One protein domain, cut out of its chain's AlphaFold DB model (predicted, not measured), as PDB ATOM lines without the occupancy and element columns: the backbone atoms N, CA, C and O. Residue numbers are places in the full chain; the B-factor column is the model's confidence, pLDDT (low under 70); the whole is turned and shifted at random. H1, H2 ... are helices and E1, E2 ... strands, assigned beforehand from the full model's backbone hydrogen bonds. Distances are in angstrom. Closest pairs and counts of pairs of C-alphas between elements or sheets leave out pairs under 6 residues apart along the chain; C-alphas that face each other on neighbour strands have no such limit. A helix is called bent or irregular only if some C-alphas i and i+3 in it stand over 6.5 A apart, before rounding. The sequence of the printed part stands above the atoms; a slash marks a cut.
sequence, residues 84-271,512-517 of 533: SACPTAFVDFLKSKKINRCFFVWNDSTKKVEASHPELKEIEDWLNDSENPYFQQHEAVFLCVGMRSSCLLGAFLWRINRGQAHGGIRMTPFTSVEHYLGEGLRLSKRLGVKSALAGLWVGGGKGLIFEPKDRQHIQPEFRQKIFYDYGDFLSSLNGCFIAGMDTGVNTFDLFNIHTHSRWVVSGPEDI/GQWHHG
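What this domain is: This is residues 84 to 271 and 512 to 517 of the 533 residues of the protein "Glutamate dehydrogenase (NAD(P)(+))" of Araneus ventricosus (UniProt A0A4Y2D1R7). A twisted sheet of seven strands is covered on one face by the long helix H3, with the shorter H2 over edge strand E2 on that same face, and on the opposite face by H4. H1 crosses the sheet where E3 ends and E4 begins, and H5 packs on H4 near the other edge strand, E7. The printed part has 194 residues, with five named helices and seven named strands in the order H1 E1 E2 H2 E3 E4 E5 H3 E6 H4 E7 H5, and its class is mixed, helices and strands. The sheet runs E2, E1, E3, E4, E6, E5, E7 and is mixed: antiparallel from E2 to E6, parallel from E6 to E7. The whole is compact, with a radius of gyration of the C-alphas of 15.7 A and spans of 47 by 44 by 31 A.

Where its parts are: H1 is residues 87 to 96, 14.1 A long, and C-alpha 87 is at (20.162, 22.545, -8.291). E1, residues 101 to 107, is 19.1 A long, and E2 is residues 112 to 115. H2, residues 118 to 128, is irregular: C-alphas 119 and 122 are 7.9 A apart. E3 is residues 138 to 145, 21.2 A, E4 residues 152 to 158, 19.7 A, and E5 residues 165 to 172, 20.9 A. H3, residues 177 to 197, is the longest helix at 30.5 A, with C-alpha 177 at (15.702, 23.191, -11.432). E6 is residues 203 to 210, 23.2 A, and H4 residues 220 to 236, 24.5 A. E7 is residues 241 to 245, and H5, residues 251 to 258, ends with C-alpha 258 at (11.292, 26.220, 15.709).

How they stand to each other: It is a folded sheet, bent back on itself into two leaves: E2, E1, E3 and E4 face E5 and E7, with E6 as the hinge. E1 and E2 form a hairpin, with N 107 and O 112 at 2.9 A. E1 and E3 are antiparallel, with N 104 and O 141 at 2.9 A. The hairpin E3 and E4 has N 142 and O 155 at 2.9 A, and antiparallel E4 and E6 have N 156 and O 206 at 2.8 A. E6 and E5 are parallel, with N 209 and O 170 at 2.8 A, and so are E5 and E7, with N 242 and O 165 at 2.8 A. E5, H3, E6 is a strand-helix-strand unit, two parallel neighbour strands with a helix between them in the chain, and its crossover is right-handed. Two units are split, with another strand between their two: E2, H2, E3 is left-handed and E6, H4, E7 right-handed. H3 has a height over the sheet of 6.9 A; the C-alphas of Gly 192 and Gly 204 in E6 are its closest pair there, 3.3 A apart. H2 is on the same face, over E2. H4 is on the opposite face, over E4 and E6. H4 and H5 touch at a steep tilt of 45 degrees, the same way; their closest C-alphas, of Gly 231 and Ile 257, are 4.3 A apart. H5 only grazes the sheet. H1 and H3 only just touch, with 3 pairs of C-alphas within 8 A, and only at their ends; the closest are those of Pro 87 and Val 177, 5.5 A. In H1, H3, H4 and H5 every O i to N i+4 pair is within hydrogen-bond range; in H2, 5 of 7 are.

The domain as a whole: The two C-alphas farthest apart, of Thr 110 and Asp 270, are 48.3 A apart. Residues 272 to 511 are cut out, and C-alphas 271 and 512 are 34.3 A apart across the cut. No link between named elements is long. Residues 259 to 271 hold no named element. The mean pLDDT of the printed part is 94.5, and no printed residue is under 70.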
ATOM      1  N   SER A  84      17.323  23.277 -17.021       96.00
ATOM      2  CA  SER A  84      17.994  21.979 -17.174       96.00
ATOM      3  C   SER A  84      19.140  21.755 -16.178       96.00
ATOM      4  O   SER A  84      19.567  20.616 -15.957       96.00
ATOM      5  N   ALA A  85      19.648  22.824 -15.557       94.50
ATOM      6  CA  ALA A  85      20.746  22.742 -14.608       94.50
ATOM      7  C   ALA A  85      20.343  21.942 -13.364       94.50
ATOM      8  O   ALA A  85      19.224  22.039 -12.862       94.50
ATOM      9  N   CYS A  86      21.277  21.165 -12.809       92.06
ATOM     10  CA  CYS A  86      21.042  20.562 -11.499       92.06
ATOM     11  C   CYS A  86      21.034  21.654 -10.407       92.06
ATOM     12  O   CYS A  86      21.773  22.635 -10.539       92.06
ATOM     13  N   PRO A  87      20.294  21.485  -9.296       91.62
ATOM     14  CA  PRO A  87      20.162  22.545  -8.291       91.62
ATOM     15  C   PRO A  87      21.483  23.038  -7.681       91.62
ATOM     16  O   PRO A  87      21.580  24.204  -7.321       91.62
ATOM     17  N   THR A  88      22.525  22.199  -7.606       92.25
ATOM     18  CA  THR A  88      23.874  22.639  -7.194       92.25
ATOM     19  C   THR A  88      24.438  23.691  -8.149       92.25
ATOM     20  O   THR A  88      24.847  24.758  -7.707       92.25
ATOM     21  N   ALA A  89      24.392  23.428  -9.459       93.94
ATOM     22  CA  ALA A  89      24.871  24.371 -10.468       93.94
ATOM     23  C   ALA A  89      24.035  25.661 -10.478       93.94
ATOM     24  O   ALA A  89      24.568  26.742 -10.710       93.94
ATOM     25  N   PHE A  90      22.740  25.559 -10.172       96.06
ATOM     26  CA  PHE A  90      21.880  26.727  -9.999       96.06
ATOM     27  C   PHE A  90      22.266  27.562  -8.771       96.06
ATOM     28  O   PHE A  90      22.346  28.783  -8.867       96.06
ATOM     29  N   VAL A  91      22.579  26.933  -7.633       95.75
ATOM     30  CA  VAL A  91      23.116  27.645  -6.458       95.75
ATOM     31  C   VAL A  91      24.438  28.341  -6.789       95.75
ATOM     32  O   VAL A  91      24.626  29.492  -6.397       95.75
ATOM     33  N   ASP A  92      25.335  27.686  -7.529       95.31
ATOM     34  CA  ASP A  92      26.604  28.287  -7.956       95.31
ATOM     35  C   ASP A  92      26.377  29.485  -8.891       95.31
ATOM     36  O   ASP A  92      27.001  30.535  -8.720       95.31
ATOM     37  N   PHE A  93      25.422  29.373  -9.819       97.00
ATOM     38  CA  PHE A  93      24.980  30.480 -10.665       97.00
ATOM     39  C   PHE A  93      24.465  31.657  -9.827       97.00
ATOM     40  O   PHE A  93      24.970  32.770  -9.976       97.00
ATOM     41  N   LEU A  94      23.533  31.418  -8.899       96.94
ATOM     42  CA  LEU A  94      22.988  32.453  -8.016       96.94
ATOM     43  C   LEU A  94      24.100  33.164  -7.231       96.94
ATOM     44  O   LEU A  94      24.172  34.393  -7.228       96.94
ATOM     45  N   LYS A  95      25.034  32.403  -6.647       95.38
ATOM     46  CA  LYS A  95      26.198  32.952  -5.937       95.38
ATOM     47  C   LYS A  95      27.095  33.790  -6.844       95.38
ATOM     48  O   LYS A  95      27.520  34.869  -6.434       95.38
ATOM     49  N   SER A  96      27.347  33.343  -8.078       96.88
ATOM     50  CA  SER A  96      28.150  34.092  -9.059       96.88
ATOM     51  C   SER A  96      27.534  35.452  -9.410       96.88
ATOM     52  O   SER A  96      28.253  36.416  -9.667       96.88
ATOM     53  N   LYS A  97      26.201  35.552  -9.340       97.19
ATOM     54  CA  LYS A  97      25.426  36.785  -9.529       97.19
ATOM     55  C   LYS A  97      25.171  37.550  -8.226       97.19
ATOM     56  O   LYS A  97      24.497  38.571  -8.246       97.19
ATOM     57  N   LYS A  98      25.722  37.087  -7.097       95.62
ATOM     58  CA  LYS A  98      25.492  37.635  -5.746       95.62
ATOM     59  C   LYS A  98      24.010  37.635  -5.332       95.62
ATOM     60  O   LYS A  98      23.593  38.444  -4.505       95.62
ATOM     61  N   ILE A  99      23.225  36.702  -5.865       96.56
ATOM     62  CA  ILE A  99      21.812  36.513  -5.538       96.56
ATOM     63  C   ILE A  99      21.714  35.479  -4.414       96.56
ATOM     64  O   ILE A  99      21.956  34.293  -4.617       96.56
ATOM     65  N   ASN A 100      21.338  35.918  -3.212       94.88
ATOM     66  CA  ASN A 100      21.100  35.012  -2.078       94.88
ATOM     67  C   ASN A 100      19.618  34.665  -1.896       94.88
ATOM     68  O   ASN A 100      19.284  33.657  -1.272       94.88
ATOM     69  N   ARG A 101      18.731  35.519  -2.409       97.00
ATOM     70  CA  ARG A 101      17.277  35.408  -2.317       97.00
ATOM     71  C   ARG A 101      16.671  35.859  -3.630       97.00
ATOM     72  O   ARG A 101      17.097  36.864  -4.185       97.00
ATOM     73  N   CYS A 102      15.649  35.162  -4.091       98.50
ATOM     74  CA  CYS A 102      14.865  35.588  -5.237       98.50
ATOM     75  C   CYS A 102      13.416  35.134  -5.088       98.50
ATOM     76  O   CYS A 102      13.102  34.243  -4.297       98.50
ATOM     77  N   PHE A 103      12.524  35.783  -5.822       98.62
ATOM     78  CA  PHE A 103      11.130  35.388  -5.907       98.62
ATOM     79  C   PHE A 103      10.627  35.405  -7.345       98.62
ATOM     80  O   PHE A 103      11.214  36.065  -8.207       98.62
ATOM     81  N   PHE A 104       9.497  34.733  -7.530       98.56
ATOM     82  CA  PHE A 104       8.617  34.806  -8.688       98.56
ATOM     83  C   PHE A 104       7.211  35.071  -8.156       98.56
ATOM     84  O   PHE A 104       6.705  34.266  -7.374       98.56
ATOM     85  N   VAL A 105       6.607  36.209  -8.487       98.12
ATOM     86  CA  VAL A 105       5.318  36.625  -7.911       98.12
ATOM     87  C   VAL A 105       4.319  36.906  -9.017       98.12
ATOM     88  O   VAL A 105       4.658  37.525 -10.020       98.12
ATOM     89  N   TRP A 106       3.085  36.451  -8.827       96.56
ATOM     90  CA  TRP A 106       1.988  36.737  -9.738       96.56
ATOM     91  C   TRP A 106       1.531  38.193  -9.619       96.56
ATOM     92  O   TRP A 106       1.210  38.674  -8.530       96.56
ATOM     93  N   ASN A 107       1.456  38.885 -10.752       94.19
ATOM     94  CA  ASN A 107       0.922  40.233 -10.850       94.19
ATOM     95  C   ASN A 107      -0.500  40.191 -11.428       94.19
ATOM     96  O   ASN A 107      -0.730  39.830 -12.584       94.19
ATOM     97  N   ASP A 108      -1.477  40.603 -10.618       88.44
ATOM     98  CA  ASP A 108      -2.889  40.586 -11.006       88.44
ATOM     99  C   ASP A 108      -3.232  41.532 -12.157       88.44
ATOM    100  O   ASP A 108      -4.218  41.277 -12.852       88.44
ATOM    101  N   SER A 109      -2.473  42.615 -12.335       91.81
ATOM    102  CA  SER A 109      -2.705  43.618 -13.374       91.81
ATOM    103  C   SER A 109      -2.191  43.140 -14.726       91.81
ATOM    104  O   SER A 109      -2.882  43.295 -15.728       91.81
ATOM    105  N   THR A 110      -1.001  42.537 -14.757       94.06
ATOM    106  CA  THR A 110      -0.383  42.046 -15.999       94.06
ATOM    107  C   THR A 110      -0.784  40.612 -16.335       94.06
ATOM    108  O   THR A 110      -0.594  40.189 -17.473       94.06
ATOM    109  N   LYS A 111      -1.355  39.875 -15.368       93.62
ATOM    110  CA  LYS A 111      -1.669  38.438 -15.460       93.62
ATOM    111  C   LYS A 111      -0.442  37.601 -15.818       93.62
ATOM    112  O   LYS A 111      -0.540  36.638 -16.573       93.62
ATOM    113  N   LYS A 112       0.710  38.002 -15.282       95.31
ATOM    114  CA  LYS A 112       1.996  37.343 -15.482       95.31
ATOM    115  C   LYS A 112       2.743  37.207 -14.167       95.31
ATOM    116  O   LYS A 112       2.537  37.973 -13.228       95.31
ATOM    117  N   VAL A 113       3.616  36.216 -14.120       97.44
ATOM    118  CA  VAL A 113       4.628  36.063 -13.086       97.44
ATOM    119  C   VAL A 113       5.793  36.998 -13.387       97.44
ATOM    120  O   VAL A 113       6.251  37.066 -14.525       97.44
ATOM    121  N   GLU A 114       6.287  37.678 -12.360       97.81
ATOM    122  CA  GLU A 114       7.439  38.575 -12.424       97.81
ATOM    123  C   GLU A 114       8.553  38.048 -11.516       97.81
ATOM    124  O   GLU A 114       8.331  37.749 -10.333       97.81
ATOM    125  N   ALA A 115       9.760  37.921 -12.061       98.31
ATOM    126  CA  ALA A 115      10.942  37.564 -11.299       98.31
ATOM    127  C   ALA A 115      11.558  38.791 -10.619       98.31
ATOM    128  O   ALA A 115      11.646  39.882 -11.170       98.31
ATOM    129  N   SER A 116      12.086  38.577  -9.415       98.25
ATOM    130  CA  SER A 116      12.837  39.605  -8.672       98.25
ATOM    131  C   SER A 116      14.127  40.095  -9.350       98.25
ATOM    132  O   SER A 116      14.631  41.147  -8.975       98.25
ATOM    133  N   HIS A 117      14.699  39.314 -10.273       98.31
ATOM    134  CA  HIS A 117      16.008  39.576 -10.878       98.31
ATOM    135  C   HIS A 117      15.979  39.263 -12.381       98.31
ATOM    136  O   HIS A 117      15.445  38.212 -12.755       98.31
ATOM    137  N   PRO A 118      16.598  40.100 -13.237       97.50
ATOM    138  CA  PRO A 118      16.631  39.880 -14.683       97.50
ATOM    139  C   PRO A 118      17.399  38.610 -15.078       97.50
ATOM    140  O   PRO A 118      17.074  37.979 -16.079       97.50
ATOM    141  N   GLU A 119      18.372  38.171 -14.274       97.75
ATOM    142  CA  GLU A 119      19.123  36.929 -14.491       97.75
ATOM    143  C   GLU A 119      18.253  35.664 -14.432       97.75
ATOM    144  O   GLU A 119      18.705  34.593 -14.827       97.75
ATOM    145  N   LEU A 120      17.020  35.768 -13.928       98.00
ATOM    146  CA  LEU A 120      16.079  34.656 -13.782       98.00
ATOM    147  C   LEU A 120      14.993  34.653 -14.864       98.00
ATOM    148  O   LEU A 120      14.004  33.929 -14.728       98.00
ATOM    149  N   LYS A 121      15.180  35.433 -15.937       97.69
ATOM    150  CA  LYS A 121      14.205  35.593 -17.020       97.69
ATOM    151  C   LYS A 121      13.777  34.266 -17.657       97.69
ATOM    152  O   LYS A 121      12.596  34.080 -17.899       97.69
ATOM    153  N   GLU A 122      14.695  33.313 -17.819       97.69
ATOM    154  CA  GLU A 122      14.371  31.975 -18.343       97.69
ATOM    155  C   GLU A 122      13.312  31.248 -17.492       97.69
ATOM    156  O   GLU A 122      12.388  30.635 -18.023       97.69
ATOM    157  N   ILE A 123      13.417  31.334 -16.161       98.12
ATOM    158  CA  ILE A 123      12.452  30.708 -15.247       98.12
ATOM    159  C   ILE A 123      11.135  31.495 -15.243       98.12
ATOM    160  O   ILE A 123      10.068  30.891 -15.184       98.12
ATOM    161  N   GLU A 124      11.196  32.828 -15.321       98.06
ATOM    162  CA  GLU A 124      10.007  33.675 -15.474       98.06
ATOM    163  C   GLU A 124       9.223  33.322 -16.743       98.06
ATOM    164  O   GLU A 124       8.004  33.173 -16.685       98.06
ATOM    165  N   ASP A 125       9.911  33.163 -17.874       97.81
ATOM    166  CA  ASP A 125       9.294  32.803 -19.151       97.81
ATOM    167  C   ASP A 125       8.656  31.418 -19.078       97.81
ATOM    168  O   ASP A 125       7.501  31.263 -19.463       97.81
ATOM    169  N   TRP A 126       9.341  30.442 -18.479       97.44
ATOM    170  CA  TRP A 126       8.779  29.109 -18.254       97.44
ATOM    171  C   TRP A 126       7.554  29.115 -17.332       97.44
ATOM    172  O   TRP A 126       6.606  28.375 -17.574       97.44
ATOM    173  N   LEU A 127       7.528  29.946 -16.285       97.44
ATOM    174  CA  LEU A 127       6.351  30.088 -15.413       97.44
ATOM    175  C   LEU A 127       5.164  30.761 -16.118       97.44
ATOM    176  O   LEU A 127       4.023  30.528 -15.728       97.44
ATOM    177  N   ASN A 128       5.430  31.600 -17.121       96.88
ATOM    178  CA  ASN A 128       4.414  32.290 -17.917       96.88
ATOM    179  C   ASN A 128       4.004  31.535 -19.191       96.88
ATOM    180  O   ASN A 128       3.105  31.998 -19.896       96.88
ATOM    181  N   ASP A 129       4.655  30.414 -19.499       95.81
ATOM    182  CA  ASP A 129       4.308  29.561 -20.631       95.81
ATOM    183  C   ASP A 129       2.927  28.925 -20.403       95.81
ATOM    184  O   ASP A 129       2.680  28.297 -19.370       95.81
ATOM    185  N   SER A 130       2.019  29.089 -21.371       90.75
ATOM    186  CA  SER A 130       0.672  28.513 -21.312       90.75
ATOM    187  C   SER A 130       0.681  26.987 -21.307       90.75
ATOM    188  O   SER A 130      -0.261  26.383 -20.800       90.75
ATOM    189  N   GLU A 131       1.742  26.375 -21.834       92.75
ATOM    190  CA  GLU A 131       1.912  24.924 -21.879       92.75
ATOM    191  C   GLU A 131       2.557  24.361 -20.606       92.75
ATOM    192  O   GLU A 131       2.716  23.145 -20.486       92.75
ATOM    193  N   ASN A 132       2.931  25.203 -19.632       91.62
ATOM    194  CA  ASN A 132       3.500  24.731 -18.374       91.62
ATOM    195  C   ASN A 132       2.437  23.974 -17.553       91.62
ATOM    196  O   ASN A 132       1.522  24.595 -17.004       91.62
ATOM    197  N   PRO A 133       2.570  22.646 -17.362       88.56
ATOM    198  CA  PRO A 133       1.531  21.857 -16.703       88.56
ATOM    199  C   PRO A 133       1.515  22.044 -15.177       88.56
ATOM    200  O   PRO A 133       0.576  21.615 -14.502       88.56
ATOM    201  N   TYR A 134       2.567  22.640 -14.605       92.56
ATOM    202  CA  TYR A 134       2.747  22.766 -13.161       92.56
ATOM    203  C   TYR A 134       2.204  24.080 -12.612       92.56
ATOM    204  O   TYR A 134       1.693  24.104 -11.487       92.56
ATOM    205  N   PHE A 135       2.341  25.173 -13.365       92.31
ATOM    206  CA  PHE A 135       1.915  26.494 -12.923       92.31
ATOM    207  C   PHE A 135       0.403  26.659 -13.083       92.31
ATOM    208  O   PHE A 135      -0.156  26.456 -14.153       92.31
ATOM    209  N   GLN A 136      -0.276  27.043 -12.004       89.44
ATOM    210  CA  GLN A 136      -1.726  27.228 -11.993       89.44
ATOM    211  C   GLN A 136      -2.104  28.432 -11.139       89.44
ATOM    212  O   GLN A 136      -2.736  28.290 -10.089       89.44
ATOM    213  N   GLN A 137      -1.687  29.619 -11.593       85.06
ATOM    214  CA  GLN A 137      -1.891  30.892 -10.890       85.06
ATOM    215  C   GLN A 137      -1.333  30.850  -9.459       85.06
ATOM    216  O   GLN A 137      -1.983  31.254  -8.493       85.06
ATOM    217  N   HIS A 138      -0.123  30.302  -9.305       96.25
ATOM    218  CA  HIS A 138       0.599  30.375  -8.038       96.25
ATOM    219  C   HIS A 138       0.903  31.834  -7.720       96.25
ATOM    220  O   HIS A 138       1.389  32.568  -8.572       96.25
ATOM    221  N   GLU A 139       0.623  32.247  -6.489       96.75
ATOM    222  CA  GLU A 139       0.692  33.655  -6.086       96.75
ATOM    223  C   GLU A 139       2.139  34.085  -5.828       96.75
ATOM    224  O   GLU A 139       2.513  35.220  -6.122       96.75
ATOM    225  N   ALA A 140       2.973  33.182  -5.303       98.31
ATOM    226  CA  ALA A 140       4.392  33.451  -5.107       98.31
ATOM    227  C   ALA A 140       5.237  32.175  -4.996       98.31
ATOM    228  O   ALA A 140       4.817  31.164  -4.432       98.31
ATOM    229  N   VAL A 141       6.485  32.270  -5.442       98.69
ATOM    230  CA  VAL A 141       7.573  31.339  -5.142       98.69
ATOM    231  C   VAL A 141       8.719  32.150  -4.556       98.69
ATOM    232  O   VAL A 141       9.172  33.104  -5.179       98.69
ATOM    233  N   PHE A 142       9.202  31.770  -3.377       98.81
ATOM    234  CA  PHE A 142      10.373  32.369  -2.740       98.81
ATOM    235  C   PHE A 142      11.490  31.340  -2.656       98.81
ATOM    236  O   PHE A 142      11.265  30.231  -2.169       98.81
ATOM    237  N   LEU A 143      12.694  31.721  -3.077       98.69
ATOM    238  CA  LEU A 143      13.895  30.898  -3.009       98.69
ATOM    239  C   LEU A 143      14.985  31.605  -2.198       98.69
ATOM    240  O   LEU A 143      15.146  32.826  -2.267       98.69
ATOM    241  N   CYS A 144      15.756  30.832  -1.438       97.44
ATOM    242  CA  CYS A 144      16.886  31.316  -0.651       97.44
ATOM    243  C   CYS A 144      18.034  30.307  -0.705       97.44
ATOM    244  O   CYS A 144      17.819  29.104  -0.569       97.44
ATOM    245  N   VAL A 145      19.264  30.798  -0.835       97.12
ATOM    246  CA  VAL A 145      20.467  29.997  -0.589       97.12
ATOM    247  C   VAL A 145      20.770  30.056   0.907       97.12
ATOM    248  O   VAL A 145      20.923  31.140   1.475       97.12
ATOM    249  N   GLY A 146      20.817  28.899   1.570       94.69
ATOM    250  CA  GLY A 146      21.098  28.805   3.001       94.69
ATOM    251  C   GLY A 146      22.477  29.368   3.347       94.69
ATOM    252  O   GLY A 146      23.474  29.002   2.727       94.69
ATOM    253  N   MET A 147      22.554  30.253   4.342       91.56
ATOM    254  CA  MET A 147      23.806  30.942   4.684       91.56
ATOM    255  C   MET A 147      24.849  30.001   5.295       91.56
ATOM    256  O   MET A 147      26.043  30.195   5.089       91.56
ATOM    257  N   ARG A 148      24.415  28.984   6.049       92.56
ATOM    258  CA  ARG A 148      25.306  28.033   6.734       92.56
ATOM    259  C   ARG A 148      25.542  26.777   5.908       92.56
ATOM    260  O   ARG A 148      26.621  26.196   5.959       92.56
ATOM    261  N   SER A 149      24.510  26.334   5.199       93.06
ATOM    262  CA  SER A 149      24.461  25.053   4.493       93.06
ATOM    263  C   SER A 149      24.671  25.171   2.986       93.06
ATOM    264  O   SER A 149      24.910  24.160   2.334       93.06
ATOM    265  N   SER A 150      24.539  26.372   2.408       92.81
ATOM    266  CA  SER A 150      24.472  26.588   0.954       92.81
ATOM    267  C   SER A 150      23.383  25.777   0.234       92.81
ATOM    268  O   SER A 150      23.417  25.663  -0.988       92.81
ATOM    269  N   CYS A 151      22.412  25.213   0.957       94.75
ATOM    270  CA  CYS A 151      21.312  24.467   0.354       94.75
ATOM    271  C   CYS A 151      20.306  25.422  -0.298       94.75
ATOM    272  O   CYS A 151      20.057  26.510   0.220       94.75
ATOM    273  N   LEU A 152      19.700  24.998  -1.410       97.50
ATOM    274  CA  LEU A 152      18.575  25.711  -2.009       97.50
ATOM    275  C   LEU A 152      17.304  25.428  -1.202       97.50
ATOM    276  O   LEU A 152      16.885  24.272  -1.072       97.50
ATOM    277  N   LEU A 153      16.705  26.488  -0.672       98.38
ATOM    278  CA  LEU A 153      15.491  26.470   0.137       98.38
ATOM    279  C   LEU A 153      14.370  27.156  -0.640       98.38
ATOM    280  O   LEU A 153      14.601  28.200  -1.248       98.38
ATOM    281  N   GLY A 154      13.164  26.598  -0.593       98.50
ATOM    282  CA  GLY A 154      12.024  27.098  -1.352       98.50
ATOM    283  C   GLY A 154      10.737  27.093  -0.545       98.50
ATOM    284  O   GLY A 154      10.526  26.214   0.298       98.50
ATOM    285  N   ALA A 155       9.886  28.079  -0.818       98.75
ATOM    286  CA  ALA A 155       8.514  28.187  -0.342       98.75
ATOM    287  C   ALA A 155       7.602  28.545  -1.525       98.75
ATOM    288  O   ALA A 155       7.808  29.558  -2.192       98.75
ATOM    289  N   PHE A 156       6.604  27.705  -1.780       98.75
ATOM    290  CA  PHE A 156       5.676  27.801  -2.906       98.75
ATOM    291  C   PHE A 156       4.278  28.080  -2.369       98.75
ATOM    292  O   PHE A 156       3.801  27.344  -1.503       98.75
ATOM    293  N   LEU A 157       3.643  29.144  -2.854       98.50
ATOM    294  CA  LEU A 157       2.354  29.635  -2.385       98.50
ATOM    295  C   LEU A 157       1.342  29.556  -3.531       98.50
ATOM    296  O   LEU A 157       1.486  30.222  -4.556       98.50
ATOM    297  N   TRP A 158       0.295  28.763  -3.340       97.19
ATOM    298  CA  TRP A 158      -0.813  28.608  -4.276       97.19
ATOM    299  C   TRP A 158      -2.108  29.089  -3.625       97.19
ATOM    300  O   TRP A 158      -2.430  28.636  -2.527       97.19
ATOM    301  N   ARG A 159      -2.826  30.003  -4.294       93.56
ATOM    302  CA  ARG A 159      -4.105  30.603  -3.861       93.56
ATOM    303  C   ARG A 159      -4.190  30.879  -2.358       93.56
ATOM    304  O   ARG A 159      -4.675  30.083  -1.553       93.56
ATOM    305  N   ILE A 160      -3.715  32.060  -1.984       94.62
ATOM    306  CA  ILE A 160      -3.610  32.514  -0.589       94.62
ATOM    307  C   ILE A 160      -4.815  33.349  -0.124       94.62
ATOM    308  O   ILE A 160      -4.747  34.017   0.907       94.62
ATOM    309  N   ASN A 161      -5.938  33.294  -0.847       92.75
ATOM    310  CA  ASN A 161      -7.184  33.999  -0.512       92.75
ATOM    311  C   ASN A 161      -7.716  33.587   0.869       92.75
ATOM    312  O   ASN A 161      -8.174  34.425   1.650       92.75
ATOM    313  N   ARG A 162      -7.606  32.292   1.186       93.25
ATOM    314  CA  ARG A 162      -8.113  31.703   2.432       93.25
ATOM    315  C   ARG A 162      -7.242  31.981   3.653       93.25
ATOM    316  O   ARG A 162      -7.700  31.703   4.752       93.25
ATOM    317  N   GLY A 163      -6.027  32.512   3.497       93.94
ATOM    318  CA  GLY A 163      -5.114  32.774   4.612       93.94
ATOM    319  C   GLY A 163      -3.650  32.521   4.265       93.94
ATOM    320  O   GLY A 163      -3.242  32.585   3.105       93.94
ATOM    321  N   GLN A 164      -2.822  32.280   5.281       95.69
ATOM    322  CA  GLN A 164      -1.393  31.987   5.099       95.69
ATOM    323  C   GLN A 164      -1.228  30.696   4.299       95.69
ATOM    324  O   GLN A 164      -2.026  29.773   4.457       95.69
ATOM    325  N   ALA A 165      -0.209  30.605   3.447       97.19
ATOM    326  CA  ALA A 165       0.090  29.339   2.792       97.19
ATOM    327  C   ALA A 165       0.601  28.341   3.831       97.19
ATOM    328  O   ALA A 165       1.467  28.683   4.634       97.19
ATOM    329  N   HIS A 166       0.103  27.107   3.815       96.50
ATOM    330  CA  HIS A 166       0.540  26.087   4.763       96.50
ATOM    331  C   HIS A 166       0.924  24.800   4.036       96.50
ATOM    332  O   HIS A 166       0.179  24.296   3.196       96.50
ATOM    333  N   GLY A 167       2.080  24.228   4.380       95.94
ATOM    334  CA  GLY A 167       2.511  22.961   3.799       95.94
ATOM    335  C   GLY A 167       3.788  22.388   4.391       95.94
ATOM    336  O   GLY A 167       4.608  23.094   4.968       95.94
ATOM    337  N   GLY A 168       3.959  21.077   4.232       95.50
ATOM    338  CA  GLY A 168       5.149  20.375   4.701       95.50
ATOM    339  C   GLY A 168       6.417  20.742   3.925       95.50
ATOM    340  O   GLY A 168       6.347  21.109   2.746       95.50
ATOM    341  N   ILE A 169       7.570  20.610   4.578       97.56
ATOM    342  CA  ILE A 169       8.889  20.738   3.955       97.56
ATOM    343  C   ILE A 169       9.349  19.366   3.488       97.56
ATOM    344  O   ILE A 169       9.480  18.455   4.302       97.56
ATOM    345  N   ARG A 170       9.642  19.232   2.194       97.31
ATOM    346  CA  ARG A 170      10.257  18.031   1.630       97.31
ATOM    347  C   ARG A 170      11.745  18.248   1.410       97.31
ATOM    348  O   ARG A 170      12.135  19.212   0.753       97.31
ATOM    349  N   MET A 171      12.558  17.324   1.910       96.19
ATOM    350  CA  MET A 171      13.982  17.257   1.601       96.19
ATOM    351  C   MET A 171      14.245  16.013   0.754       96.19
ATOM    352  O   MET A 171      14.020  14.898   1.213       96.19
ATOM    353  N   THR A 172      14.654  16.210  -0.497       93.38
ATOM    354  CA  THR A 172      14.853  15.125  -1.471       93.38
ATOM    355  C   THR A 172      15.867  15.552  -2.535       93.38
ATOM    356  O   THR A 172      16.047  16.759  -2.758       93.38
ATOM    357  N   PRO A 173      16.541  14.612  -3.218       92.44
ATOM    358  CA  PRO A 173      17.298  14.937  -4.416       92.44
ATOM    359  C   PRO A 173      16.370  15.403  -5.540       92.44
ATOM    360  O   PRO A 173      15.252  14.911  -5.694       92.44
ATOM    361  N   PHE A 174      16.893  16.302  -6.370       93.06
ATOM    362  CA  PHE A 174      16.269  16.744  -7.612       93.06
ATOM    363  C   PHE A 174      17.283  16.682  -8.753       93.06
ATOM    364  O   PHE A 174      18.482  16.915  -8.568       93.06
ATOM    365  N   THR A 175      16.791  16.338  -9.937       93.06
ATOM    366  CA  THR A 175      17.599  16.153 -11.147       93.06
ATOM    367  C   THR A 175      17.890  17.476 -11.851       93.06
ATOM    368  O   THR A 175      19.004  17.661 -12.337       93.06
ATOM    369  N   SER A 176      16.928  18.400 -11.840       96.12
ATOM    370  CA  SER A 176      17.001  19.714 -12.482       96.12
ATOM    371  C   SER A 176      16.261  20.788 -11.668       96.12
ATOM    372  O   SER A 176      15.512  20.462 -10.739       96.12
ATOM    373  N   VAL A 177      16.467  22.066 -12.001       97.19
ATOM    374  CA  VAL A 177      15.702  23.191 -11.432       97.19
ATOM    375  C   VAL A 177      14.234  23.101 -11.834       97.19
ATOM    376  O   VAL A 177      13.371  23.308 -10.987       97.19
ATOM    377  N   GLU A 178      13.941  22.720 -13.077       97.12
ATOM    378  CA  GLU A 178      12.570  22.484 -13.534       97.12
ATOM    379  C   GLU A 178      11.855  21.447 -12.655       97.12
ATOM    380  O   GLU A 178      10.749  21.693 -12.185       97.12
ATOM    381  N   HIS A 179      12.510  20.321 -12.348       96.25
ATOM    382  CA  HIS A 179      11.938  19.300 -11.467       96.25
ATOM    383  C   HIS A 179      11.716  19.841 -10.042       96.25
ATOM    384  O   HIS A 179      10.666  19.598  -9.449       96.25
ATOM    385  N   TYR A 180      12.660  20.618  -9.499       97.50
ATOM    386  CA  TYR A 180      12.503  21.269  -8.193       97.50
ATOM    387  C   TYR A 180      11.296  22.224  -8.167       97.50
ATOM    388  O   TYR A 180      10.469  22.159  -7.255       97.50
ATOM    389  N   LEU A 181      11.171  23.094  -9.174       98.31
ATOM    390  CA  LEU A 181      10.082  24.066  -9.269       98.31
ATOM    391  C   LEU A 181       8.739  23.381  -9.524       98.31
ATOM    392  O   LEU A 181       7.782  23.635  -8.794       98.31
ATOM    393  N   GLY A 182       8.678  22.474 -10.500       97.75
ATOM    394  CA  GLY A 182       7.476  21.722 -10.850       97.75
ATOM    395  C   GLY A 182       6.916  20.940  -9.663       97.75
ATOM    396  O   GLY A 182       5.713  20.988  -9.404       97.75
ATOM    397  N   GLU A 183       7.777  20.306  -8.862       96.94
ATOM    398  CA  GLU A 183       7.341  19.588  -7.661       96.94
ATOM    399  C   GLU A 183       6.782  20.537  -6.587       96.94
ATOM    400  O   GLU A 183       5.755  20.247  -5.963       96.94
ATOM    401  N   GLY A 184       7.407  21.701  -6.385       98.12
ATOM    402  CA  GLY A 184       6.921  22.714  -5.445       98.12
ATOM    403  C   GLY A 184       5.565  23.296  -5.852       98.12
ATOM    404  O   GLY A 184       4.656  23.409  -5.020       98.12
ATOM    405  N   LEU A 185       5.390  23.598  -7.141       98.38
ATOM    406  CA  LEU A 185       4.135  24.088  -7.716       98.38
ATOM    407  C   LEU A 185       3.020  23.033  -7.598       98.38
ATOM    408  O   LEU A 185       1.953  23.303  -7.039       98.38
ATOM    409  N   ARG A 186       3.285  21.797  -8.024       96.00
ATOM    410  CA  ARG A 186       2.315  20.695  -7.980       96.00
ATOM    411  C   ARG A 186       1.853  20.386  -6.554       96.00
ATOM    412  O   ARG A 186       0.659  20.223  -6.295       96.00
ATOM    413  N   LEU A 187       2.788  20.304  -5.606       95.75
ATOM    414  CA  LEU A 187       2.464  19.951  -4.222       95.75
ATOM    415  C   LEU A 187       1.793  21.096  -3.454       95.75
ATOM    416  O   LEU A 187       0.923  20.816  -2.631       95.75
ATOM    417  N   SER A 188       2.149  22.359  -3.713       97.50
ATOM    418  CA  SER A 188       1.477  23.507  -3.077       97.50
ATOM    419  C   SER A 188       0.009  23.607  -3.498       97.50
ATOM    420  O   SER A 188      -0.851  23.776  -2.629       97.50
ATOM    421  N   LYS A 189      -0.302  23.368  -4.783       95.38
ATOM    422  CA  LYS A 189      -1.687  23.217  -5.259       95.38
ATOM    423  C   LYS A 189      -2.409  22.092  -4.524       95.38
ATOM    424  O   LYS A 189      -3.486  22.307  -3.973       95.38
ATOM    425  N   ARG A 190      -1.811  20.894  -4.473       92.62
ATOM    426  CA  ARG A 190      -2.423  19.729  -3.810       92.62
ATOM    427  C   ARG A 190      -2.782  20.022  -2.348       92.62
ATOM    428  O   ARG A 190      -3.842  19.605  -1.884       92.62
ATOM    429  N   LEU A 191      -1.926  20.747  -1.623       93.88
ATOM    430  CA  LEU A 191      -2.225  21.161  -0.249       93.88
ATOM    431  C   LEU A 191      -3.337  22.211  -0.183       93.88
ATOM    432  O   LEU A 191      -4.184  22.122   0.702       93.88
ATOM    433  N   GLY A 192      -3.379  23.160  -1.116       94.62
ATOM    434  CA  GLY A 192      -4.452  24.151  -1.171       94.62
ATOM    435  C   GLY A 192      -5.817  23.537  -1.467       94.62
ATOM    436  O   GLY A 192      -6.778  23.859  -0.777       94.62
ATOM    437  N   VAL A 193      -5.893  22.589  -2.406       93.00
ATOM    438  CA  VAL A 193      -7.106  21.797  -2.688       93.00
ATOM    439  C   VAL A 193      -7.577  21.076  -1.424       93.00
ATOM    440  O   VAL A 193      -8.728  21.212  -1.009       93.00
ATOM    441  N   LYS A 194      -6.662  20.369  -0.750       93.69
ATOM    442  CA  LYS A 194      -6.957  19.654   0.498       93.69
ATOM    443  C   LYS A 194      -7.425  20.604   1.610       93.69
ATOM    444  O   LYS A 194      -8.355  20.267   2.339       93.69
ATOM    445  N   SER A 195      -6.813  21.783   1.721       95.12
ATOM    446  CA  SER A 195      -7.171  22.831   2.685       95.12
ATOM    447  C   SER A 195      -8.559  23.421   2.429       95.12
ATOM    448  O   SER A 195      -9.372  23.530   3.348       95.12
ATOM    449  N   ALA A 196      -8.844  23.762   1.171       95.94
ATOM    450  CA  ALA A 196     -10.105  24.359   0.752       95.94
ATOM    451  C   ALA A 196     -11.275  23.397   0.991       95.94
ATOM    452  O   ALA A 196     -12.255  23.772   1.629       95.94
ATOM    453  N   LEU A 197     -11.125  22.128   0.593       96.62
ATOM    454  CA  LEU A 197     -12.105  21.082   0.895       96.62
ATOM    455  C   LEU A 197     -12.238  20.846   2.405       96.62
ATOM    456  O   LEU A 197     -13.327  20.594   2.896       96.62
ATOM    457  N   ALA A 198     -11.162  20.964   3.181       96.75
ATOM    458  CA  ALA A 198     -11.244  20.876   4.637       96.75
ATOM    459  C   ALA A 198     -11.964  22.077   5.291       96.75
ATOM    460  O   ALA A 198     -12.173  22.063   6.501       96.75
ATOM    461  N   GLY A 199     -12.304  23.140   4.559       95.75
ATOM    462  CA  GLY A 199     -12.860  24.353   5.162       95.75
ATOM    463  C   GLY A 199     -11.870  25.071   6.081       95.75
ATOM    464  O   GLY A 199     -12.272  25.818   6.975       95.75
ATOM    465  N   LEU A 200     -10.566  24.841   5.896       95.50
ATOM    466  CA  LEU A 200      -9.527  25.517   6.664       95.50
ATOM    467  C   LEU A 200      -9.295  26.918   6.100       95.50
ATOM    468  O   LEU A 200      -9.371  27.148   4.891       95.50
ATOM    469  N   TRP A 201      -8.978  27.863   6.980       94.69
ATOM    470  CA  TRP A 201      -8.619  29.231   6.608       94.69
ATOM    471  C   TRP A 201      -7.103  29.378   6.419       94.69
ATOM    472  O   TRP A 201      -6.442  30.202   7.047       94.69
ATOM    473  N   VAL A 202      -6.549  28.521   5.556       94.19
ATOM    474  CA  VAL A 202      -5.153  28.558   5.096       94.19
ATOM    475  C   VAL A 202      -5.102  28.259   3.594       94.19
ATOM    476  O   VAL A 202      -5.914  27.487   3.081       94.19
ATOM    477  N   GLY A 203      -4.170  28.887   2.880       94.88
ATOM    478  CA  GLY A 203      -3.913  28.648   1.457       94.88
ATOM    479  C   GLY A 203      -3.011  27.436   1.207       94.88
ATOM    480  O   GLY A 203      -2.527  26.786   2.138       94.88
ATOM    481  N   GLY A 204      -2.743  27.145  -0.067       96.31
ATOM    482  CA  GLY A 204      -1.838  26.073  -0.471       96.31
ATOM    483  C   GLY A 204      -0.375  26.461  -0.305       96.31
ATOM    484  O   GLY A 204       0.069  27.476  -0.835       96.31
ATOM    485  N   GLY A 205       0.388  25.654   0.427       97.56
ATOM    486  CA  GLY A 205       1.814  25.873   0.639       97.56
ATOM    487  C   GLY A 205       2.648  24.633   0.349       97.56
ATOM    488  O   GLY A 205       2.182  23.501   0.501       97.56
ATOM    489  N   LYS A 206       3.914  24.830  -0.020       98.31
ATOM    490  CA  LYS A 206       4.921  23.768   0.039       98.31
ATOM    491  C   LYS A 206       6.310  24.309   0.317       98.31
ATOM    492  O   LYS A 206       6.724  25.282  -0.302       98.31
ATOM    493  N   GLY A 207       7.033  23.641   1.211       98.44
ATOM    494  CA  GLY A 207       8.449  23.884   1.434       98.44
ATOM    495  C   GLY A 207       9.302  22.839   0.728       98.44
ATOM    496  O   GLY A 207       8.971  21.655   0.783       98.44
ATOM    497  N   LEU A 208      10.405  23.247   0.104       98.44
ATOM    498  CA  LEU A 208      11.386  22.325  -0.470       98.44
ATOM    499  C   LEU A 208      12.799  22.654   0.008       98.44
ATOM    500  O   LEU A 208      13.187  23.820   0.098       98.44
ATOM    501  N   ILE A 209      13.582  21.610   0.253       97.69
ATOM    502  CA  ILE A 209      15.023  21.677   0.481       97.69
ATOM    503  C   ILE A 209      15.672  20.732  -0.522       97.69
ATOM    504  O   ILE A 209      15.351  19.542  -0.563       97.69
ATOM    505  N   PHE A 210      16.591  21.252  -1.330       93.81
ATOM    506  CA  PHE A 210      17.414  20.392  -2.171       93.81
ATOM    507  C   PHE A 210      18.394  19.600  -1.302       93.81
ATOM    508  O   PHE A 210      19.209  20.184  -0.587       93.81
ATOM    509  N   GLU A 211      18.318  18.272  -1.377       89.31
ATOM    510  CA  GLU A 211      19.244  17.383  -0.678       89.31
ATOM    511  C   GLU A 211      20.651  17.436  -1.314       89.31
ATOM    512  O   GLU A 211      20.802  17.123  -2.499       89.31
ATOM    513  N   PRO A 212      21.710  17.776  -0.550       81.62
ATOM    514  CA  PRO A 212      23.084  17.773  -1.052       81.62
ATOM    515  C   PRO A 212      23.547  16.387  -1.517       81.62
ATOM    516  O   PRO A 212      23.404  15.397  -0.792       81.62
ATOM    517  N   LYS A 213      24.166  16.329  -2.707       77.25
ATOM    518  CA  LYS A 213      24.606  15.082  -3.369       77.25
ATOM    519  C   LYS A 213      25.672  14.304  -2.597       77.25
ATOM    520  O   LYS A 213      25.735  13.082  -2.694       77.25
ATOM    521  N   ASP A 214      26.504  14.997  -1.835       83.94
ATOM    522  CA  ASP A 214      27.609  14.428  -1.057       83.94
ATOM    523  C   ASP A 214      27.169  13.789   0.270       83.94
ATOM    524  O   ASP A 214      28.002  13.345   1.060       83.94
ATOM    525  N   ARG A 215      25.853  13.719   0.518       83.81
ATOM    526  CA  ARG A 215      25.256  13.157   1.735       83.81
ATOM    527  C   ARG A 215      25.701  13.844   3.030       83.81
ATOM    528  O   ARG A 215      25.495  13.286   4.109       83.81
ATOM    529  N   GLN A 216      26.225  15.072   2.968       85.50
ATOM    530  CA  GLN A 216      26.561  15.837   4.175       85.50
ATOM    531  C   GLN A 216      25.351  16.020   5.103       85.50
ATOM    532  O   GLN A 216      25.502  16.008   6.320       85.50
ATOM    533  N   HIS A 217      24.135  16.084   4.549       86.38
ATOM    534  CA  HIS A 217      22.870  16.179   5.291       86.38
ATOM    535  C   HIS A 217      22.573  14.996   6.237       86.38
ATOM    536  O   HIS A 217      21.629  15.075   7.026       86.38
ATOM    537  N   ILE A 218      23.325  13.891   6.148       89.81
ATOM    538  CA  ILE A 218      23.238  12.766   7.090       89.81
ATOM    539  C   ILE A 218      24.014  13.085   8.377       89.81
ATOM    540  O   ILE A 218      23.673  12.582   9.448       89.81
ATOM    541  N   GLN A 219      25.037  13.943   8.301       93.19
ATOM    542  CA  GLN A 219      25.799  14.362   9.471       93.19
ATOM    543  C   GLN A 219      24.926  15.267  10.356       93.19
ATOM    544  O   GLN A 219      24.438  16.291   9.865       93.19
ATOM    545  N   PRO A 220      24.740  14.946  11.652       93.69
ATOM    546  CA  PRO A 220      23.814  15.679  12.516       93.69
ATOM    547  C   PRO A 220      24.063  17.191  12.573       93.69
ATOM    548  O   PRO A 220      23.115  17.970  12.507       93.69
ATOM    549  N   GLU A 221      25.326  17.617  12.638       93.38
ATOM    550  CA  GLU A 221      25.689  19.038  12.720       93.38
ATOM    551  C   GLU A 221      25.374  19.801  11.429       93.38
ATOM    552  O   GLU A 221      24.873  20.925  11.468       93.38
ATOM    553  N   PHE A 222      25.635  19.195  10.268       94.38
ATOM    554  CA  PHE A 222      25.308  19.816   8.987       94.38
ATOM    555  C   PHE A 222      23.797  19.840   8.756       94.38
ATOM    556  O   PHE A 222      23.247  20.862   8.350       94.38
ATOM    557  N   ARG A 223      23.101  18.750   9.102       96.00
ATOM    558  CA  ARG A 223      21.638  18.683   9.062       96.00
ATOM    559  C   ARG A 223      21.007  19.791   9.898       96.00
ATOM    560  O   ARG A 223      20.121  20.488   9.419       96.00
ATOM    561  N   GLN A 224      21.505  20.010  11.113       96.00
ATOM    562  CA  GLN A 224      21.034  21.096  11.965       96.00
ATOM    563  C   GLN A 224      21.203  22.469  11.295       96.00
ATOM    564  O   GLN A 224      20.266  23.263  11.307       96.00
ATOM    565  N   LYS A 225      22.346  22.733  10.642       95.94
ATOM    566  CA  LYS A 225      22.576  23.983   9.892       95.94
ATOM    567  C   LYS A 225      21.554  24.200   8.772       95.94
ATOM    568  O   LYS A 225      21.092  25.326   8.616       95.94
ATOM    569  N   ILE A 226      21.179  23.151   8.032       97.12
ATOM    570  CA  ILE A 226      20.135  23.222   6.991       97.12
ATOM    571  C   ILE A 226      18.818  23.728   7.594       97.12
ATOM    572  O   ILE A 226      18.200  24.655   7.072       97.12
ATOM    573  N   PHE A 227      18.389  23.140   8.711       97.62
ATOM    574  CA  PHE A 227      17.105  23.484   9.322       97.62
ATOM    575  C   PHE A 227      17.135  24.816  10.086       97.62
ATOM    576  O   PHE A 227      16.121  25.509  10.131       97.62
ATOM    577  N   TYR A 228      18.295  25.246  10.585       97.25
ATOM    578  CA  TYR A 228      18.496  26.623  11.055       97.25
ATOM    579  C   TYR A 228      18.378  27.639   9.914       97.25
ATOM    580  O   TYR A 228      17.686  28.646  10.063       97.25
ATOM    581  N   ASP A 229      18.975  27.359   8.750       96.75
ATOM    582  CA  ASP A 229      18.814  28.210   7.566       96.75
ATOM    583  C   ASP A 229      17.347  28.282   7.114       96.75
ATOM    584  O   ASP A 229      16.869  29.361   6.768       96.75
ATOM    585  N   TYR A 230      16.610  27.166   7.161       98.12
ATOM    586  CA  TYR A 230      15.184  27.161   6.815       98.12
ATOM    587  C   TYR A 230      14.336  27.953   7.821       98.12
ATOM    588  O   TYR A 230      13.413  28.661   7.424       98.12
ATOM    589  N   GLY A 231      14.662  27.899   9.114       97.12
ATOM    590  CA  GLY A 231      14.020  28.742  10.123       97.12
ATOM    591  C   GLY A 231      14.259  30.233   9.881       97.12
ATOM    592  O   GLY A 231      13.305  31.011   9.851       97.12
ATOM    593  N   ASP A 232      15.500  30.635   9.602       95.31
ATOM    594  CA  ASP A 232      15.818  32.023   9.250       95.31
ATOM    595  C   ASP A 232      15.099  32.466   7.958       95.31
ATOM    596  O   ASP A 232      14.600  33.594   7.870       95.31
ATOM    597  N   PHE A 233      14.996  31.569   6.969       97.06
ATOM    598  CA  PHE A 233      14.234  31.786   5.740       97.06
ATOM    599  C   PHE A 233      12.747  32.029   6.035       97.06
ATOM    600  O   PHE A 233      12.225  33.072   5.639       97.06
ATOM    601  N   LEU A 234      12.085  31.160   6.805       96.94
ATOM    602  CA  LEU A 234      10.677  31.323   7.191       96.94
ATOM    603  C   LEU A 234      10.412  32.615   7.961       96.94
ATOM    604  O   LEU A 234       9.432  33.310   7.694       96.94
ATOM    605  N   SER A 235      11.282  32.959   8.911       95.25
ATOM    606  CA  SER A 235      11.174  34.221   9.645       95.25
ATOM    607  C   SER A 235      11.226  35.414   8.688       95.25
ATOM    608  O   SER A 235      10.385  36.307   8.782       95.25
ATOM    609  N   SER A 236      12.122  35.392   7.695       95.19
ATOM    610  CA  SER A 236      12.223  36.462   6.692       95.19
ATOM    611  C   SER A 236      10.985  36.617   5.797       95.19
ATOM    612  O   SER A 236      10.798  37.685   5.224       95.19
ATOM    613  N   LEU A 237      10.127  35.594   5.709       96.31
ATOM    614  CA  LEU A 237       8.871  35.612   4.951       96.31
ATOM    615  C   LEU A 237       7.686  36.207   5.734       96.31
ATOM    616  O   LEU A 237       6.559  36.216   5.243       96.31
ATOM    617  N   ASN A 238       7.909  36.703   6.958       94.06
ATOM    618  CA  ASN A 238       6.902  37.405   7.766       94.06
ATOM    619  C   ASN A 238       5.580  36.632   7.952       94.06
ATOM    620  O   ASN A 238       4.522  37.231   8.143       94.06
ATOM    621  N   GLY A 239       5.645  35.300   7.918       93.50
ATOM    622  CA  GLY A 239       4.489  34.429   8.091       93.50
ATOM    623  C   GLY A 239       3.599  34.287   6.858       93.50
ATOM    624  O   GLY A 239       2.484  33.805   7.008       93.50
ATOM    625  N   CYS A 240       4.025  34.653   5.643       95.88
ATOM    626  CA  CYS A 240       3.219  34.311   4.460       95.88
ATOM    627  C   CYS A 240       3.158  32.792   4.194       95.88
ATOM    628  O   CYS A 240       2.229  32.326   3.534       95.88
ATOM    629  N   PHE A 241       4.102  32.027   4.758       97.81
ATOM    630  CA  PHE A 241       4.173  30.573   4.683       97.81
ATOM    631  C   PHE A 241       4.395  29.948   6.074       97.81
ATOM    632  O   PHE A 241       5.264  30.396   6.825       97.81
ATOM    633  N   ILE A 242       3.615  28.914   6.395       96.69
ATOM    634  CA  ILE A 242       3.741  28.066   7.586       96.69
ATOM    635  C   ILE A 242       4.193  26.675   7.144       96.69
ATOM    636  O   ILE A 242       3.526  25.996   6.357       96.69
ATOM    637  N   ALA A 243       5.334  26.250   7.674       96.31
ATOM    638  CA  ALA A 243       5.931  24.963   7.366       96.31
ATOM    639  C   ALA A 243       5.425  23.833   8.274       96.31
ATOM    640  O   ALA A 243       5.077  24.055   9.427       96.31
ATOM    641  N   GLY A 244       5.476  22.597   7.788       94.31
ATOM    642  CA  GLY A 244       5.264  21.394   8.599       94.31
ATOM    643  C   GLY A 244       6.135  20.225   8.141       94.31
ATOM    644  O   GLY A 244       7.093  20.405   7.386       94.31
ATOM    645  N   MET A 245       5.776  19.010   8.551       92.12
ATOM    646  CA  MET A 245       6.495  17.791   8.165       92.12
ATOM    647  C   MET A 245       6.142  17.311   6.750       92.12
ATOM    648  O   MET A 245       4.975  17.318   6.363       92.12
ATOM    649  N   ASP A 246       7.138  16.830   6.004       93.12
ATOM    650  CA  ASP A 246       6.966  15.997   4.804       93.12
ATOM    651  C   ASP A 246       8.148  15.015   4.663       93.12
ATOM    652  O   ASP A 246       8.995  14.893   5.549       93.12
ATOM    653  N   THR A 247       8.213  14.294   3.543       90.62
ATOM    654  CA  THR A 247       9.261  13.332   3.206       90.62
ATOM    655  C   THR A 247      10.663  13.927   3.364       90.62
ATOM    656  O   THR A 247      10.960  15.017   2.876       90.62
ATOM    657  N   GLY A 248      11.541  13.178   4.033       91.62
ATOM    658  CA  GLY A 248      12.928  13.581   4.279       91.62
ATOM    659  C   GLY A 248      13.118  14.541   5.457       91.62
ATOM    660  O   GLY A 248      14.259  14.905   5.744       91.62
ATOM    661  N   VAL A 249      12.043  14.910   6.163       94.25
ATOM    662  CA  VAL A 249      12.050  15.784   7.346       94.25
ATOM    663  C   VAL A 249      11.385  15.063   8.522       94.25
ATOM    664  O   VAL A 249      10.360  14.408   8.363       94.25
ATOM    665  N   ASN A 250      11.976  15.156   9.713       91.25
ATOM    666  CA  ASN A 250      11.468  14.544  10.945       91.25
ATOM    667  C   ASN A 250      11.120  15.602  12.014       91.25
ATOM    668  O   ASN A 250      11.371  16.792  11.839       91.25
ATOM    669  N   THR A 251      10.539  15.181  13.144       90.31
ATOM    670  CA  THR A 251      10.124  16.101  14.224       90.31
ATOM    671  C   THR A 251      11.292  16.896  14.816       90.31
ATOM    672  O   THR A 251      11.114  18.051  15.194       90.31
ATOM    673  N   PHE A 252      12.493  16.316  14.885       90.94
ATOM    674  CA  PHE A 252      13.680  16.996  15.406       90.94
ATOM    675  C   PHE A 252      14.211  18.063  14.438       90.94
ATOM    676  O   PHE A 252      14.709  19.103  14.861       90.94
ATOM    677  N   ASP A 253      14.057  17.854  13.133       95.12
ATOM    678  CA  ASP A 253      14.348  18.881  12.134       95.12
ATOM    679  C   ASP A 253      13.424  20.089  12.306       95.12
ATOM    680  O   ASP A 253      13.892  21.224  12.347       95.12
ATOM    681  N   LEU A 254      12.124  19.845  12.492       93.94
ATOM    682  CA  LEU A 254      11.137  20.898  12.743       93.94
ATOM    683  C   LEU A 254      11.385  21.603  14.078       93.94
ATOM    684  O   LEU A 254      11.226  22.818  14.161       93.94
ATOM    685  N   PHE A 255      11.857  20.879  15.097       92.50
ATOM    686  CA  PHE A 255      12.353  21.490  16.329       92.50
ATOM    687  C   PHE A 255      13.507  22.466  16.054       92.50
ATOM    688  O   PHE A 255      13.480  23.591  16.545       92.50
ATOM    689  N   ASN A 256      14.488  22.088  15.226       94.69
ATOM    690  CA  ASN A 256      15.575  22.998  14.854       94.69
ATOM    691  C   ASN A 256      15.043  24.252  14.137       94.69
ATOM    692  O   ASN A 256      15.466  25.357  14.472       94.69
ATOM    693  N   ILE A 257      14.067  24.113  13.232       95.56
ATOM    694  CA  ILE A 257      13.388  25.263  12.607       95.56
ATOM    695  C   ILE A 257      12.704  26.137  13.670       95.56
ATOM    696  O   ILE A 257      12.853  27.359  13.643       95.56
ATOM    697  N   HIS A 258      12.005  25.525  14.633       92.19
ATOM    698  CA  HIS A 258      11.292  26.220  15.709       92.19
ATOM    699  C   HIS A 258      12.196  27.116  16.561       92.19
ATOM    700  O   HIS A 258      11.751  28.155  17.047       92.19
ATOM    701  N   THR A 259      13.474  26.757  16.723       92.19
ATOM    702  CA  THR A 259      14.434  27.603  17.457       92.19
ATOM    703  C   THR A 259      14.759  28.925  16.742       92.19
ATOM    704  O   THR A 259      15.246  29.857  17.380       92.19
ATOM    705  N   HIS A 260      14.432  29.035  15.449       93.25
ATOM    706  CA  HIS A 260      14.683  30.204  14.597       93.25
ATOM    707  C   HIS A 260      13.406  30.871  14.057       93.25
ATOM    708  O   HIS A 260      13.445  32.025  13.622       93.25
ATOM    709  N   SER A 261      12.264  30.175  14.070       93.19
ATOM    710  CA  SER A 261      10.992  30.678  13.545       93.19
ATOM    711  C   SER A 261       9.791  30.095  14.275       93.19
ATOM    712  O   SER A 261       9.751  28.917  14.603       93.19
ATOM    713  N   ARG A 262       8.753  30.915  14.454       90.94
ATOM    714  CA  ARG A 262       7.435  30.467  14.935       90.94
ATOM    715  C   ARG A 262       6.518  29.948  13.821       90.94
ATOM    716  O   ARG A 262       5.411  29.510  14.111       90.94
ATOM    717  N   TRP A 263       6.921  30.068  12.556       94.75
ATOM    718  CA  TRP A 263       6.095  29.745  11.384       94.75
ATOM    719  C   TRP A 263       6.278  28.293  10.936       94.75
ATOM    720  O   TRP A 263       6.453  28.003   9.755       94.75
ATOM    721  N   VAL A 264       6.278  27.380  11.900       94.06
ATOM    722  CA  VAL A 264       6.405  25.940  11.686       94.06
ATOM    723  C   VAL A 264       5.506  25.209  12.687       94.06
ATOM    724  O   VAL A 264       5.216  25.748  13.755       94.06
ATOM    725  N   VAL A 265       5.013  24.036  12.300       92.88
ATOM    726  CA  VAL A 265       4.182  23.127  13.105       92.88
ATOM    727  C   VAL A 265       4.718  21.694  13.005       92.88
ATOM    728  O   VAL A 265       5.691  21.436  12.294       92.88
ATOM    729  N   SER A 266       4.054  20.743  13.666       89.06
ATOM    730  CA  SER A 266       4.391  19.313  13.671       89.06
ATOM    731  C   SER A 266       5.715  18.997  14.373       89.06
ATOM    732  O   SER A 266       6.409  18.040  14.019       89.06
ATOM    733  N   GLY A 267       6.062  19.788  15.391       84.25
ATOM    734  CA  GLY A 267       7.169  19.478  16.293       84.25
ATOM    735  C   GLY A 267       6.945  18.195  17.121       84.25
ATOM    736  O   GLY A 267       5.937  17.499  16.973       84.25
ATOM    737  N   PRO A 268       7.883  17.850  18.015       83.62
ATOM    738  CA  PRO A 268       7.705  16.772  18.988       83.62
ATOM    739  C   PRO A 268       6.495  16.993  19.924       83.62
ATOM    740  O   PRO A 268       6.204  18.120  20.323       83.62
ATOM    741  N   GLU A 269       5.789  15.914  20.284       83.88
ATOM    742  CA  GLU A 269       4.568  15.968  21.116       83.88
ATOM    743  C   GLU A 269       4.808  16.545  22.514       83.88
ATOM    744  O   GLU A 269       3.998  17.321  23.015       83.88
ATOM    745  N   ASP A 270       5.940  16.198  23.123       83.50
ATOM    746  CA  ASP A 270       6.347  16.603  24.469       83.50
ATOM    747  C   ASP A 270       6.616  18.108  24.603       83.50
ATOM    748  O   ASP A 270       6.657  18.627  25.718       83.50
ATOM    749  N   ILE A 271       6.735  18.820  23.481       79.94
ATOM    750  CA  ILE A 271       6.868  20.280  23.439       79.94
ATOM    751  C   ILE A 271       5.715  20.965  22.694       79.94
ATOM    752  O   ILE A 271       5.809  22.148  22.367       79.94
ATOM    753  N   GLY A 512       9.564  46.087   0.236       93.50
ATOM    754  CA  GLY A 512      10.680  46.110   1.176       93.50
ATOM    755  C   GLY A 512      11.994  45.551   0.628       93.50
ATOM    756  O   GLY A 512      12.941  45.443   1.399       93.50
ATOM    757  N   GLN A 513      12.068  45.184  -0.657       94.69
ATOM    758  CA  GLN A 513      13.264  44.641  -1.310       94.69
ATOM    759  C   GLN A 513      13.844  43.392  -0.615       94.69
ATOM    760  O   GLN A 513      15.061  43.238  -0.483       94.69
ATOM    761  N   TRP A 514      12.983  42.453  -0.198       95.25
ATOM    762  CA  TRP A 514      13.384  41.212   0.490       95.25
ATOM    763  C   TRP A 514      14.480  40.415  -0.239       95.25
ATOM    764  O   TRP A 514      15.375  39.836   0.391       95.25
ATOM    765  N   HIS A 515      14.435  40.428  -1.571       95.62
ATOM    766  CA  HIS A 515      15.383  39.763  -2.463       95.62
ATOM    767  C   HIS A 515      16.808  40.358  -2.389       95.62
ATOM    768  O   HIS A 515      17.780  39.638  -2.596       95.62
ATOM    769  N   HIS A 516      16.958  41.614  -1.953       93.06
ATOM    770  CA  HIS A 516      18.247  42.251  -1.646       93.06
ATOM    771  C   HIS A 516      18.692  42.063  -0.183       93.06
ATOM    772  O   HIS A 516      19.581  42.757   0.306       93.06
ATOM    773  N   GLY A 517      18.082  41.123   0.548       85.88
ATOM    774  CA  GLY A 517      18.450  40.816   1.934       85.88
ATOM    775  C   GLY A 517      17.886  41.788   2.974       85.88
ATOM    776  O   GLY A 517      18.223  41.671   4.154       85.88
TER     777      GLY A 517